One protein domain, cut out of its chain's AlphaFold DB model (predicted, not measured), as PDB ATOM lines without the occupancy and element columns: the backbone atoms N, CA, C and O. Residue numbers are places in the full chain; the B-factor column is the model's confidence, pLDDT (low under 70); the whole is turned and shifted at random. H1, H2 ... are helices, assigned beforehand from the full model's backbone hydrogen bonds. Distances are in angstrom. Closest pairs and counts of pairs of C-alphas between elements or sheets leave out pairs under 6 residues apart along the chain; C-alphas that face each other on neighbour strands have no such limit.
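What this domain is: This is residues 2 to 86 of the 119 residues of an uncharacterized protein of Levilactobacillus bambusae (UniProt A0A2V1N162). One long helix, H2, makes the length; short H1 packs near its beginning, and after H2 the backbone folds back through tiny H3 to a free tail, residues 79 to 86. The printed part has 85 residues with named helices H1, H2, H3 in order, class all helix. It is extended, radius of gyration of the C-alphas 19.9 A, spanning 59 by 33 by 15 A.

Where its parts are: Find C-alpha 2 at (59.169, 97.615, 84.120), where H1, residues 2 to 11, begins. H2, residues 24 to 61, runs 55.6 A. H3, residues 69 to 72, ends at (67.254, 87.776, 46.522).

How they stand to each other: H1 touches H2 at residues 29 to 37 alone, closest C-alphas Asn 11 and Ala 33, 5.1 A. H3 is close but not clearly touching H2, closest C-alphas Arg 51 and Met 72, 7.7 A. Within hydrogen-bond range is every O i to N i+4 pair in H2, 4 of 6 in H1; H3 is too short.

The domain as a whole: The printed part has no cut. The H1 to H2 link is long, 12 residues. Look for pLDDT under 70 at residues 2 to 3, 15 to 22 and 76 to 86.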
ATOM      1  N   LEU A   2      60.294  98.364  84.733       62.50
ATOM      2  CA  LEU A   2      59.169  97.615  84.120       62.50
ATOM      3  C   LEU A   2      58.281  98.489  83.206       62.50
ATOM      4  O   LEU A   2      57.993  98.112  82.077       62.50
ATOM      5  N   ARG A   3      57.906  99.695  83.655       68.56
ATOM      6  CA  ARG A   3      57.053 100.617  82.875       68.56
ATOM      7  C   ARG A   3      57.685 101.079  81.559       68.56
ATOM      8  O   ARG A   3      56.978 101.257  80.579       68.56
ATOM      9  N   ASP A   4      59.008 101.204  81.515       74.50
ATOM     10  CA  ASP A   4      59.728 101.642  80.308       74.50
ATOM     11  C   ASP A   4      59.808 100.528  79.248       74.50
ATOM     12  O   ASP A   4      59.935 100.799  78.057       74.50
ATOM     13  N   LEU A   5      59.702  99.266  79.677       72.19
ATOM     14  CA  LEU A   5      59.674  98.079  78.817       72.19
ATOM     15  C   LEU A   5      58.286  97.804  78.224       72.19
ATOM     16  O   LEU A   5      58.172  97.078  77.237       72.19
ATOM     17  N   TYR A   6      57.242  98.408  78.788       73.62
ATOM     18  CA  TYR A   6      55.860  98.226  78.364       73.62
ATOM     19  C   TYR A   6      55.599  98.503  76.872       73.62
ATOM     20  O   TYR A   6      55.077  97.615  76.195       73.62
ATOM     21  N   PRO A   7      55.996  99.658  76.293       75.88
ATOM     22  CA  PRO A   7      55.766  99.904  74.870       75.88
ATOM     23  C   PRO A   7      56.485  98.885  73.975       75.88
ATOM     24  O   PRO A   7      56.020  98.598  72.874       75.88
ATOM     25  N   LEU A   8      57.603  98.309  74.426       76.56
ATOM     26  CA  LEU A   8      58.302  97.261  73.683       76.56
ATOM     27  C   LEU A   8      57.553  95.921  73.757       76.56
ATOM     28  O   LEU A   8      57.395  95.266  72.731       76.56
ATOM     29  N   ALA A   9      57.044  95.552  74.934       71.94
ATOM     30  CA  ALA A   9      56.239  94.346  75.145       71.94
ATOM     31  C   ALA A   9      54.943  94.355  74.313       71.94
ATOM     32  O   ALA A   9      54.606  93.368  73.659       71.94
ATOM     33  N   VAL A  10      54.271  95.505  74.259       77.00
ATOM     34  CA  VAL A  10      53.053  95.707  73.466       77.00
ATOM     35  C   VAL A  10      53.333  95.605  71.963       77.00
ATOM     36  O   VAL A  10      52.597  94.947  71.228       77.00
ATOM     37  N   ASN A  11      54.453  96.168  71.499       76.44
ATOM     38  CA  ASN A  11      54.906  95.979  70.118       76.44
ATOM     39  C   ASN A  11      55.278  94.521  69.803       76.44
ATOM     40  O   ASN A  11      55.129  94.102  68.657       76.44
ATOM     41  N   ALA A  12      55.729  93.752  70.795       74.12
ATOM     42  CA  ALA A  12      56.007  92.322  70.665       74.12
ATOM     43  C   ALA A  12      54.737  91.446  70.687       74.12
ATOM     44  O   ALA A  12      54.832  90.235  70.507       74.12
ATOM     45  N   GLY A  13      53.552  92.047  70.862       71.56
ATOM     46  CA  GLY A  13      52.265  91.354  70.803       71.56
ATOM     47  C   GLY A  13      51.711  90.905  72.155       71.56
ATOM     48  O   GLY A  13      50.705  90.204  72.171       71.56
ATOM     49  N   ILE A  14      52.315  91.318  73.273       75.56
ATOM     50  CA  ILE A  14      51.749  91.083  74.607       75.56
ATOM     51  C   ILE A  14      50.591  92.076  74.806       75.56
ATOM     52  O   ILE A  14      50.825  93.287  74.734       75.56
ATOM     53  N   PRO A  15      49.343  91.616  75.000       68.38
ATOM     54  CA  PRO A  15      48.205  92.512  75.148       68.38
ATOM     55  C   PRO A  15      48.289  93.293  76.464       68.38
ATOM     56  O   PRO A  15      48.631  92.743  77.510       68.38
ATOM     57  N   ALA A  16      47.914  94.575  76.422       67.38
ATOM     58  CA  ALA A  16      47.867  95.474  77.582       67.38
ATOM     59  C   ALA A  16      47.187  94.866  78.825       67.38
ATOM     60  O   ALA A  16      47.645  95.070  79.947       67.38
ATOM     61  N   THR A  17      46.143  94.060  78.609       68.75
ATOM     62  CA  THR A  17      45.366  93.372  79.654       68.75
ATOM     63  C   THR A  17      46.176  92.374  80.479       68.75
ATOM     64  O   THR A  17      45.764  92.017  81.575       68.75
ATOM     65  N   GLU A  18      47.289  91.873  79.942       67.06
ATOM     66  CA  GLU A  18      48.140  90.872  80.592       67.06
ATOM     67  C   GLU A  18      49.236  91.522  81.455       67.06
ATOM     68  O   GLU A  18      49.862  90.850  82.272       67.06
ATOM     69  N   TYR A  19      49.451  92.837  81.308       56.12
ATOM     70  CA  TYR A  19      50.455  93.584  82.065       56.12
ATOM     71  C   TYR A  19      49.825  94.428  83.192       56.12
ATOM     72  O   TYR A  19      50.326  94.360  84.313       56.12
ATOM     73  N   TRP A  20      48.763  95.214  82.925       63.38
ATOM     74  CA  TRP A  20      48.087  96.124  83.886       63.38
ATOM     75  C   TRP A  20      46.579  96.289  83.569       63.38
ATOM     76  O   TRP A  20      46.079  95.755  82.578       63.38
ATOM     77  N   ASP A  21      45.846  97.034  84.409       64.50
ATOM     78  CA  ASP A  21      44.476  97.493  84.121       64.50
ATOM     79  C   ASP A  21      44.478  98.458  82.932       64.50
ATOM     80  O   ASP A  21      45.227  99.419  82.938       64.50
ATOM     81  N   MET A  22      43.605  98.234  81.946       66.25
ATOM     82  CA  MET A  22      43.568  98.926  80.650       66.25
ATOM     83  C   MET A  22      43.276 100.442  80.767       66.25
ATOM     84  O   MET A  22      42.143 100.889  80.564       66.25
ATOM     85  N   THR A  23      44.291 101.249  81.089       79.50
ATOM     86  CA  THR A  23      44.175 102.715  81.162       79.50
ATOM     87  C   THR A  23      44.148 103.354  79.771       79.50
ATOM     88  O   THR A  23      44.544 102.756  78.770       79.50
ATOM     89  N   LEU A  24      43.673 104.600  79.678       75.38
ATOM     90  CA  LEU A  24      43.521 105.292  78.392       75.38
ATOM     91  C   LEU A  24      44.862 105.462  77.656       75.38
ATOM     92  O   LEU A  24      44.928 105.212  76.452       75.38
ATOM     93  N   ASP A  25      45.937 105.792  78.376       79.88
ATOM     94  CA  ASP A  25      47.288 105.891  77.810       79.88
ATOM     95  C   ASP A  25      47.742 104.549  77.217       79.88
ATOM     96  O   ASP A  25      48.226 104.481  76.086       79.88
ATOM     97  N   GLU A  26      47.504 103.450  77.923       75.25
ATOM     98  CA  GLU A  26      47.881 102.106  77.485       75.25
ATOM     99  C   GLU A  26      47.088 101.640  76.260       75.25
ATOM    100  O   GLU A  26      47.661 101.011  75.369       75.25
ATOM    101  N   ILE A  27      45.808 102.013  76.153       76.31
ATOM    102  CA  ILE A  27      44.994 101.772  74.951       76.31
ATOM    103  C   ILE A  27      45.593 102.499  73.744       76.31
ATOM    104  O   ILE A  27      45.658 101.928  72.652       76.31
ATOM    105  N   THR A  28      46.053 103.746  73.908       82.25
ATOM    106  CA  THR A  28      46.671 104.484  72.792       82.25
ATOM    107  C   THR A  28      47.979 103.838  72.338       82.25
ATOM    108  O   THR A  28      48.204 103.704  71.131       82.25
ATOM    109  N   ILE A  29      48.795 103.356  73.282       84.06
ATOM    110  CA  ILE A  29      50.038 102.627  73.000       84.06
ATOM    111  C   ILE A  29      49.731 101.315  72.263       84.06
ATOM    112  O   ILE A  29      50.346 101.033  71.234       84.06
ATOM    113  N   GLN A  30      48.736 100.552  72.728       81.06
ATOM    114  CA  GLN A  30      48.296  99.311  72.088       81.06
ATOM    115  C   GLN A  30      47.772  99.550  70.668       81.06
ATOM    116  O   GLN A  30      48.149  98.841  69.737       81.06
ATOM    117  N   SER A  31      46.935 100.569  70.476       80.81
ATOM    118  CA  SER A  31      46.391 100.932  69.164       80.81
ATOM    119  C   SER A  31      47.496 101.325  68.176       80.81
ATOM    120  O   SER A  31      47.507 100.877  67.025       80.81
ATOM    121  N   ALA A  32      48.484 102.099  68.639       86.88
ATOM    122  CA  ALA A  32      49.647 102.462  67.837       86.88
ATOM    123  C   ALA A  32      50.486 101.233  67.444       86.88
ATOM    124  O   ALA A  32      50.888 101.116  66.282       86.88
ATOM    125  N   ALA A  33      50.704 100.300  68.375       86.94
ATOM    126  CA  ALA A  33      51.428  99.059  68.113       86.94
ATOM    127  C   ALA A  33      50.703  98.163  67.100       86.94
ATOM    128  O   ALA A  33      51.322  97.716  66.136       86.94
ATOM    129  N   ILE A  34      49.385  97.979  67.239       85.00
ATOM    130  CA  ILE A  34      48.567  97.214  66.284       85.00
ATOM    131  C   ILE A  34      48.661  97.831  64.886       85.00
ATOM    132  O   ILE A  34      48.890  97.128  63.899       85.00
ATOM    133  N   LYS A  35      48.526  99.160  64.784       88.12
ATOM    134  CA  LYS A  35      48.651  99.867  63.505       88.12
ATOM    135  C   LYS A  35      50.026  99.641  62.879       88.12
ATOM    136  O   LYS A  35      50.108  99.398  61.677       88.12
ATOM    137  N   LYS A  36      51.092  99.709  63.679       91.12
ATOM    138  CA  LYS A  36      52.461  99.472  63.218       91.12
ATOM    139  C   LYS A  36      52.649  98.034  62.728       91.12
ATOM    140  O   LYS A  36      53.094  97.852  61.602       91.12
ATOM    141  N   GLN A  37      52.238  97.036  63.510       88.88
ATOM    142  CA  GLN A  37      52.302  95.621  63.120       88.88
ATOM    143  C   GLN A  37      51.547  95.363  61.812       88.88
ATOM    144  O   GLN A  37      52.056  94.694  60.917       88.88
ATOM    145  N   HIS A  38      50.354  95.944  61.662       90.25
ATOM    146  CA  HIS A  38      49.585  95.829  60.429       90.25
ATOM    147  C   HIS A  38      50.310  96.463  59.233       90.25
ATOM    148  O   HIS A  38      50.365  95.874  58.155       90.25
ATOM    149  N   GLN A  39      50.895  97.649  59.417       93.62
ATOM    150  CA  GLN A  39      51.682  98.312  58.379       93.62
ATOM    151  C   GLN A  39      52.924  97.511  57.991       93.62
ATOM    152  O   GLN A  39      53.234  97.421  56.806       93.62
ATOM    153  N   ASP A  40      53.628  96.938  58.961       91.88
ATOM    154  CA  ASP A  40      54.834  96.159  58.705       91.88
ATOM    155  C   ASP A  40      54.485  94.847  57.981       91.88
ATOM    156  O   ASP A  40      55.080  94.564  56.945       91.88
ATOM    157  N   ALA A  41      53.404  94.161  58.371       92.38
ATOM    158  CA  ALA A  41      52.889  93.002  57.638       92.38
ATOM    159  C   ALA A  41      52.470  93.336  56.190       92.38
ATOM    160  O   ALA A  41      52.696  92.552  55.268       92.38
ATOM    161  N   LEU A  42      51.863  94.508  55.958       94.38
ATOM    162  CA  LEU A  42      51.530  94.966  54.604       94.38
ATOM    163  C   LEU A  42      52.783  95.257  53.771       94.38
ATOM    164  O   LEU A  42      52.829  94.891  52.596       94.38
ATOM    165  N   LYS A  43      53.802  95.888  54.365       93.19
ATOM    166  CA  LYS A  43      55.087  96.131  53.695       93.19
ATOM    167  C   LYS A  43      55.784  94.821  53.354       93.19
ATOM    168  O   LYS A  43      56.263  94.680  52.235       93.19
ATOM    169  N   GLU A  44      55.819  93.869  54.283       90.12
ATOM    170  CA  GLU A  44      56.397  92.542  54.065       90.12
ATOM    171  C   GLU A  44      55.730  91.843  52.879       90.12
ATOM    172  O   GLU A  44      56.421  91.420  51.953       90.12
ATOM    173  N   ARG A  45      54.391  91.811  52.841       93.94
ATOM    174  CA  ARG A  45      53.635  91.259  51.704       93.94
ATOM    175  C   ARG A  45      53.963  91.968  50.393       93.94
ATOM    176  O   ARG A  45      54.297  91.307  49.418       93.94
ATOM    177  N   ALA A  46      53.957  93.300  50.382       93.88
ATOM    178  CA  ALA A  46      54.261  94.077  49.182       93.88
ATOM    179  C   ALA A  46      55.682  93.806  48.652       93.88
ATOM    180  O   ALA A  46      55.887  93.690  47.443       93.88
ATOM    181  N   VAL A  47      56.667  93.676  49.546       90.75
ATOM    182  CA  VAL A  47      58.042  93.323  49.173       90.75
ATOM    183  C   VAL A  47      58.098  91.906  48.607       90.75
ATOM    184  O   VAL A  47      58.723  91.706  47.565       90.75
ATOM    185  N   MET A  48      57.443  90.938  49.250       89.56
ATOM    186  CA  MET A  48      57.413  89.546  48.792       89.56
ATOM    187  C   MET A  48      56.770  89.418  47.410       89.56
ATOM    188  O   MET A  48      57.367  88.813  46.521       89.56
ATOM    189  N   ASP A  49      55.621  90.058  47.192       93.81
ATOM    190  CA  ASP A  49      54.907  90.032  45.912       93.81
ATOM    191  C   ASP A  49      55.728  90.684  44.795       93.81
ATOM    192  O   ASP A  49      55.846  90.144  43.693       93.81
ATOM    193  N   HIS A  50      56.365  91.822  45.081       91.81
ATOM    194  CA  HIS A  50      57.239  92.488  44.123       91.81
ATOM    195  C   HIS A  50      58.444  91.613  43.750       91.81
ATOM    196  O   HIS A  50      58.777  91.485  42.571       91.81
ATOM    197  N   ARG A  51      59.085  90.965  44.731       87.62
ATOM    198  CA  ARG A  51      60.200  90.037  44.481       87.62
ATOM    199  C   ARG A  51      59.752  88.807  43.699       87.62
ATOM    200  O   ARG A  51      60.452  88.400  42.777       87.62
ATOM    201  N   LEU A  52      58.586  88.253  44.011       90.25
ATOM    202  CA  LEU A  52      58.005  87.134  43.275       90.25
ATOM    203  C   LEU A  52      57.719  87.518  41.820       90.25
ATOM    204  O   LEU A  52      58.079  86.775  40.913       90.25
ATOM    205  N   SER A  53      57.151  88.700  41.581       90.69
ATOM    206  CA  SER A  53      56.920  89.216  40.229       90.69
ATOM    207  C   SER A  53      58.226  89.363  39.440       90.69
ATOM    208  O   SER A  53      58.308  88.921  38.294       90.69
ATOM    209  N   GLN A  54      59.290  89.879  40.070       88.50
ATOM    210  CA  GLN A  54      60.622  89.928  39.456       88.50
ATOM    211  C   GLN A  54      61.124  88.532  39.070       88.50
ATOM    212  O   GLN A  54      61.634  88.349  37.966       88.50
ATOM    213  N   LEU A  55      60.963  87.540  39.949       87.62
ATOM    214  CA  LEU A  55      61.369  86.161  39.665       87.62
ATOM    215  C   LEU A  55      60.584  85.543  38.520       87.62
ATOM    216  O   LEU A  55      61.185  84.896  37.668       87.62
ATOM    217  N   LEU A  56      59.271  85.755  38.478       89.75
ATOM    218  CA  LEU A  56      58.448  85.294  37.368       89.75
ATOM    219  C   LEU A  56      58.898  85.948  36.059       89.75
ATOM    220  O   LEU A  56      59.074  85.251  35.064       89.75
ATOM    221  N   ALA A  57      59.172  87.256  36.060       89.38
ATOM    222  CA  ALA A  57      59.677  87.953  34.879       89.38
ATOM    223  C   ALA A  57      61.012  87.366  34.380       89.38
ATOM    224  O   ALA A  57      61.169  87.140  33.178       89.38
ATOM    225  N   PHE A  58      61.949  87.056  35.285       89.06
ATOM    226  CA  PHE A  58      63.190  86.364  34.921       89.06
ATOM    227  C   PHE A  58      62.930  84.941  34.420       89.06
ATOM    228  O   PHE A  58      63.491  84.555  33.400       89.06
ATOM    229  N   ALA A  59      62.059  84.175  35.079       86.88
ATOM    230  CA  ALA A  59      61.761  82.796  34.700       86.88
ATOM    231  C   ALA A  59      61.134  82.689  33.301       86.88
ATOM    232  O   ALA A  59      61.464  81.766  32.560       86.88
ATOM    233  N   PHE A  60      60.259  83.626  32.926       89.00
ATOM    234  CA  PHE A  60      59.606  83.616  31.615       89.00
ATOM    235  C   PHE A  60      60.472  84.192  30.492       89.00
ATOM    236  O   PHE A  60      60.411  83.679  29.377       89.00
ATOM    237  N   ASN A  61      61.248  85.250  30.750       91.25
ATOM    238  CA  ASN A  61      61.990  85.944  29.693       91.25
ATOM    239  C   ASN A  61      63.450  85.474  29.581       91.25
ATOM    240  O   ASN A  61      63.936  85.199  28.489       91.25
ATOM    241  N   GLU A  62      64.169  85.371  30.705       89.19
ATOM    242  CA  GLU A  62      65.610  85.090  30.725       89.19
ATOM    243  C   GLU A  62      66.018  84.237  31.945       89.19
ATOM    244  O   GLU A  62      66.567  84.765  32.922       89.19
ATOM    245  N   PRO A  63      65.843  82.901  31.881       82.94
ATOM    246  CA  PRO A  63      66.155  82.002  32.999       82.94
ATOM    247  C   PRO A  63      67.616  82.089  33.464       82.94
ATOM    248  O   PRO A  63      67.925  81.908  34.637       82.94
ATOM    249  N   ASN A  64      68.528  82.429  32.548       84.06
ATOM    250  CA  ASN A  64      69.962  82.521  32.820       84.06
ATOM    251  C   ASN A  64      70.350  83.723  33.698       84.06
ATOM    252  O   ASN A  64      71.453  83.742  34.240       84.06
ATOM    253  N   LYS A  65      69.478  84.735  33.835       84.06
ATOM    254  CA  LYS A  65      69.722  85.916  34.684       84.06
ATOM    255  C   LYS A  65      69.054  85.810  36.056       84.06
ATOM    256  O   LYS A  65      68.998  86.806  36.778       84.06
ATOM    257  N   MET A  66      68.563  84.626  36.427       81.69
ATOM    258  CA  MET A  66      67.945  84.404  37.728       81.69
ATOM    259  C   MET A  66      68.938  84.751  38.856       81.69
ATOM    260  O   MET A  66      70.044  84.203  38.895       81.69
ATOM    261  N   PRO A  67      68.593  85.683  39.765       82.94
ATOM    262  CA  PRO A  67      69.471  86.041  40.871       82.94
ATOM    263  C   PRO A  67      69.699  84.850  41.813       82.94
ATOM    264  O   PRO A  67      68.813  84.024  42.011       82.94
ATOM    265  N   SER A  68      70.879  84.777  42.435       81.44
ATOM    266  CA  SER A  68      71.154  83.782  43.476       81.44
ATOM    267  C   SER A  68      70.323  84.053  44.737       81.44
ATOM    268  O   SER A  68      70.028  85.209  45.048       81.44
ATOM    269  N   VAL A  69      70.013  83.000  45.501       76.44
ATOM    270  CA  VAL A  69      69.189  83.063  46.729       76.44
ATOM    271  C   VAL A  69      69.704  84.123  47.718       76.44
ATOM    272  O   VAL A  69      68.922  84.933  48.209       76.44
ATOM    273  N   ASP A  70      71.027  84.221  47.894       77.31
ATOM    274  CA  ASP A  70      71.691  85.248  48.721       77.31
ATOM    275  C   ASP A  70      71.440  86.691  48.251       77.31
ATOM    276  O   ASP A  70      71.377  87.619  49.055       77.31
ATOM    277  N   LYS A  71      71.322  86.926  46.939       76.94
ATOM    278  CA  LYS A  71      71.052  88.267  46.388       76.94
ATOM    279  C   LYS A  71      69.567  88.616  46.448       76.94
ATOM    280  O   LYS A  71      69.217  89.794  46.482       76.94
ATOM    281  N   MET A  72      68.702  87.604  46.436       73.50
ATOM    282  CA  MET A  72      67.254  87.776  46.522       73.50
ATOM    283  C   MET A  72      66.822  88.157  47.933       73.50
ATOM    284  O   MET A  72      66.067  89.112  48.121       73.50
ATOM    285  N   TYR A  73      67.339  87.429  48.918       71.50
ATOM    286  CA  TYR A  73      67.047  87.630  50.324       71.50
ATOM    287  C   TYR A  73      68.221  88.360  50.968       71.50
ATOM    288  O   TYR A  73      69.137  87.750  51.507       71.50
ATOM    289  N   GLY A  74      68.202  89.695  50.889       70.94
ATOM    290  CA  GLY A  74      69.289  90.548  51.384       70.94
ATOM    291  C   GLY A  74      69.661  90.319  52.856       70.94
ATOM    292  O   GLY A  74      70.812  90.536  53.216       70.94
ATOM    293  N   PHE A  75      68.736  89.795  53.667       71.81
ATOM    294  CA  PHE A  75      68.968  89.405  55.064       71.81
ATOM    295  C   PHE A  75      69.888  88.181  55.234       71.81
ATOM    296  O   PHE A  75      70.397  87.940  56.323       71.81
ATOM    297  N   LEU A  76      70.139  87.400  54.177       64.25
ATOM    298  CA  LEU A  76      71.115  86.301  54.198       64.25
ATOM    299  C   LEU A  76      72.563  86.795  54.028       64.25
ATOM    300  O   LEU A  76      73.509  86.051  54.293       64.25
ATOM    301  N   ASN A  77      72.754  88.047  53.594       61.50
ATOM    302  CA  ASN A  77      74.080  88.662  53.483       61.50
ATOM    303  C   ASN A  77      74.570  89.279  54.794       61.50
ATOM    304  O   ASN A  77      75.751  89.626  54.877       61.50
ATOM    305  N   ASP A  78      73.714  89.376  55.812       59.41
ATOM    306  CA  ASP A  78      74.142  89.780  57.141       59.41
ATOM    307  C   ASP A  78      75.069  88.693  57.700       59.41
ATOM    308  O   ASP A  78      74.694  87.539  57.919       59.41
ATOM    309  N   ALA A  79      76.337  89.065  57.876       54.00
ATOM    310  CA  ALA A  79      77.457  88.189  58.223       54.00
ATOM    311  C   ALA A  79      77.305  87.437  59.566       54.00
ATOM    312  O   ALA A  79      78.190  86.676  59.954       54.00
ATOM    313  N   THR A  80      76.195  87.629  60.278       52.66
ATOM    314  CA  THR A  80      75.809  86.894  61.484       52.66
ATOM    315  C   THR A  80      75.248  85.503  61.177       52.66
ATOM    316  O   THR A  80      75.477  84.596  61.971       52.66
ATOM    317  N   THR A  81      74.611  85.289  60.021       49.38
ATOM    318  CA  THR A  81      74.020  83.982  59.656       49.38
ATOM    319  C   THR A  81      75.044  83.024  59.028       49.38
ATOM    320  O   THR A  81      74.879  81.811  59.065       49.38
ATOM    321  N   LYS A  82      76.171  83.536  58.510       49.66
ATOM    322  CA  LYS A  82      77.231  82.735  57.853       49.66
ATOM    323  C   LYS A  82      78.208  82.035  58.816       49.66
ATOM    324  O   LYS A  82      79.272  81.600  58.383       49.66
ATOM    325  N   LYS A  83      77.894  81.932  60.115       49.53
ATOM    326  CA  LYS A  83      78.756  81.227  61.088       49.53
ATOM    327  C   LYS A  83      78.486  79.731  61.222       49.53
ATOM    328  O   LYS A  83      79.318  79.036  61.793       49.53
ATOM    329  N   GLU A  84      77.406  79.212  60.657       52.97
ATOM    330  CA  GLU A  84      77.051  77.801  60.797       52.97
ATOM    331  C   GLU A  84      76.694  77.241  59.425       52.97
ATOM    332  O   GLU A  84      75.600  77.453  58.931       52.97
ATOM    333  N   ILE A  85      77.700  76.663  58.769       50.81
ATOM    334  CA  ILE A  85      77.747  75.504  57.848       50.81
ATOM    335  C   ILE A  85      79.066  75.696  57.075       50.81
ATOM    336  O   ILE A  85      79.111  75.923  55.869       50.81
ATOM    337  N   ALA A  86      80.188  75.698  57.797       53.09
ATOM    338  CA  ALA A  86      81.454  75.354  57.172       53.09
ATOM    339  C   ALA A  86      81.507  73.829  57.228       53.09
ATOM    340  O   ALA A  86      81.685  73.264  58.306       53.09
TER     341      ALA A  86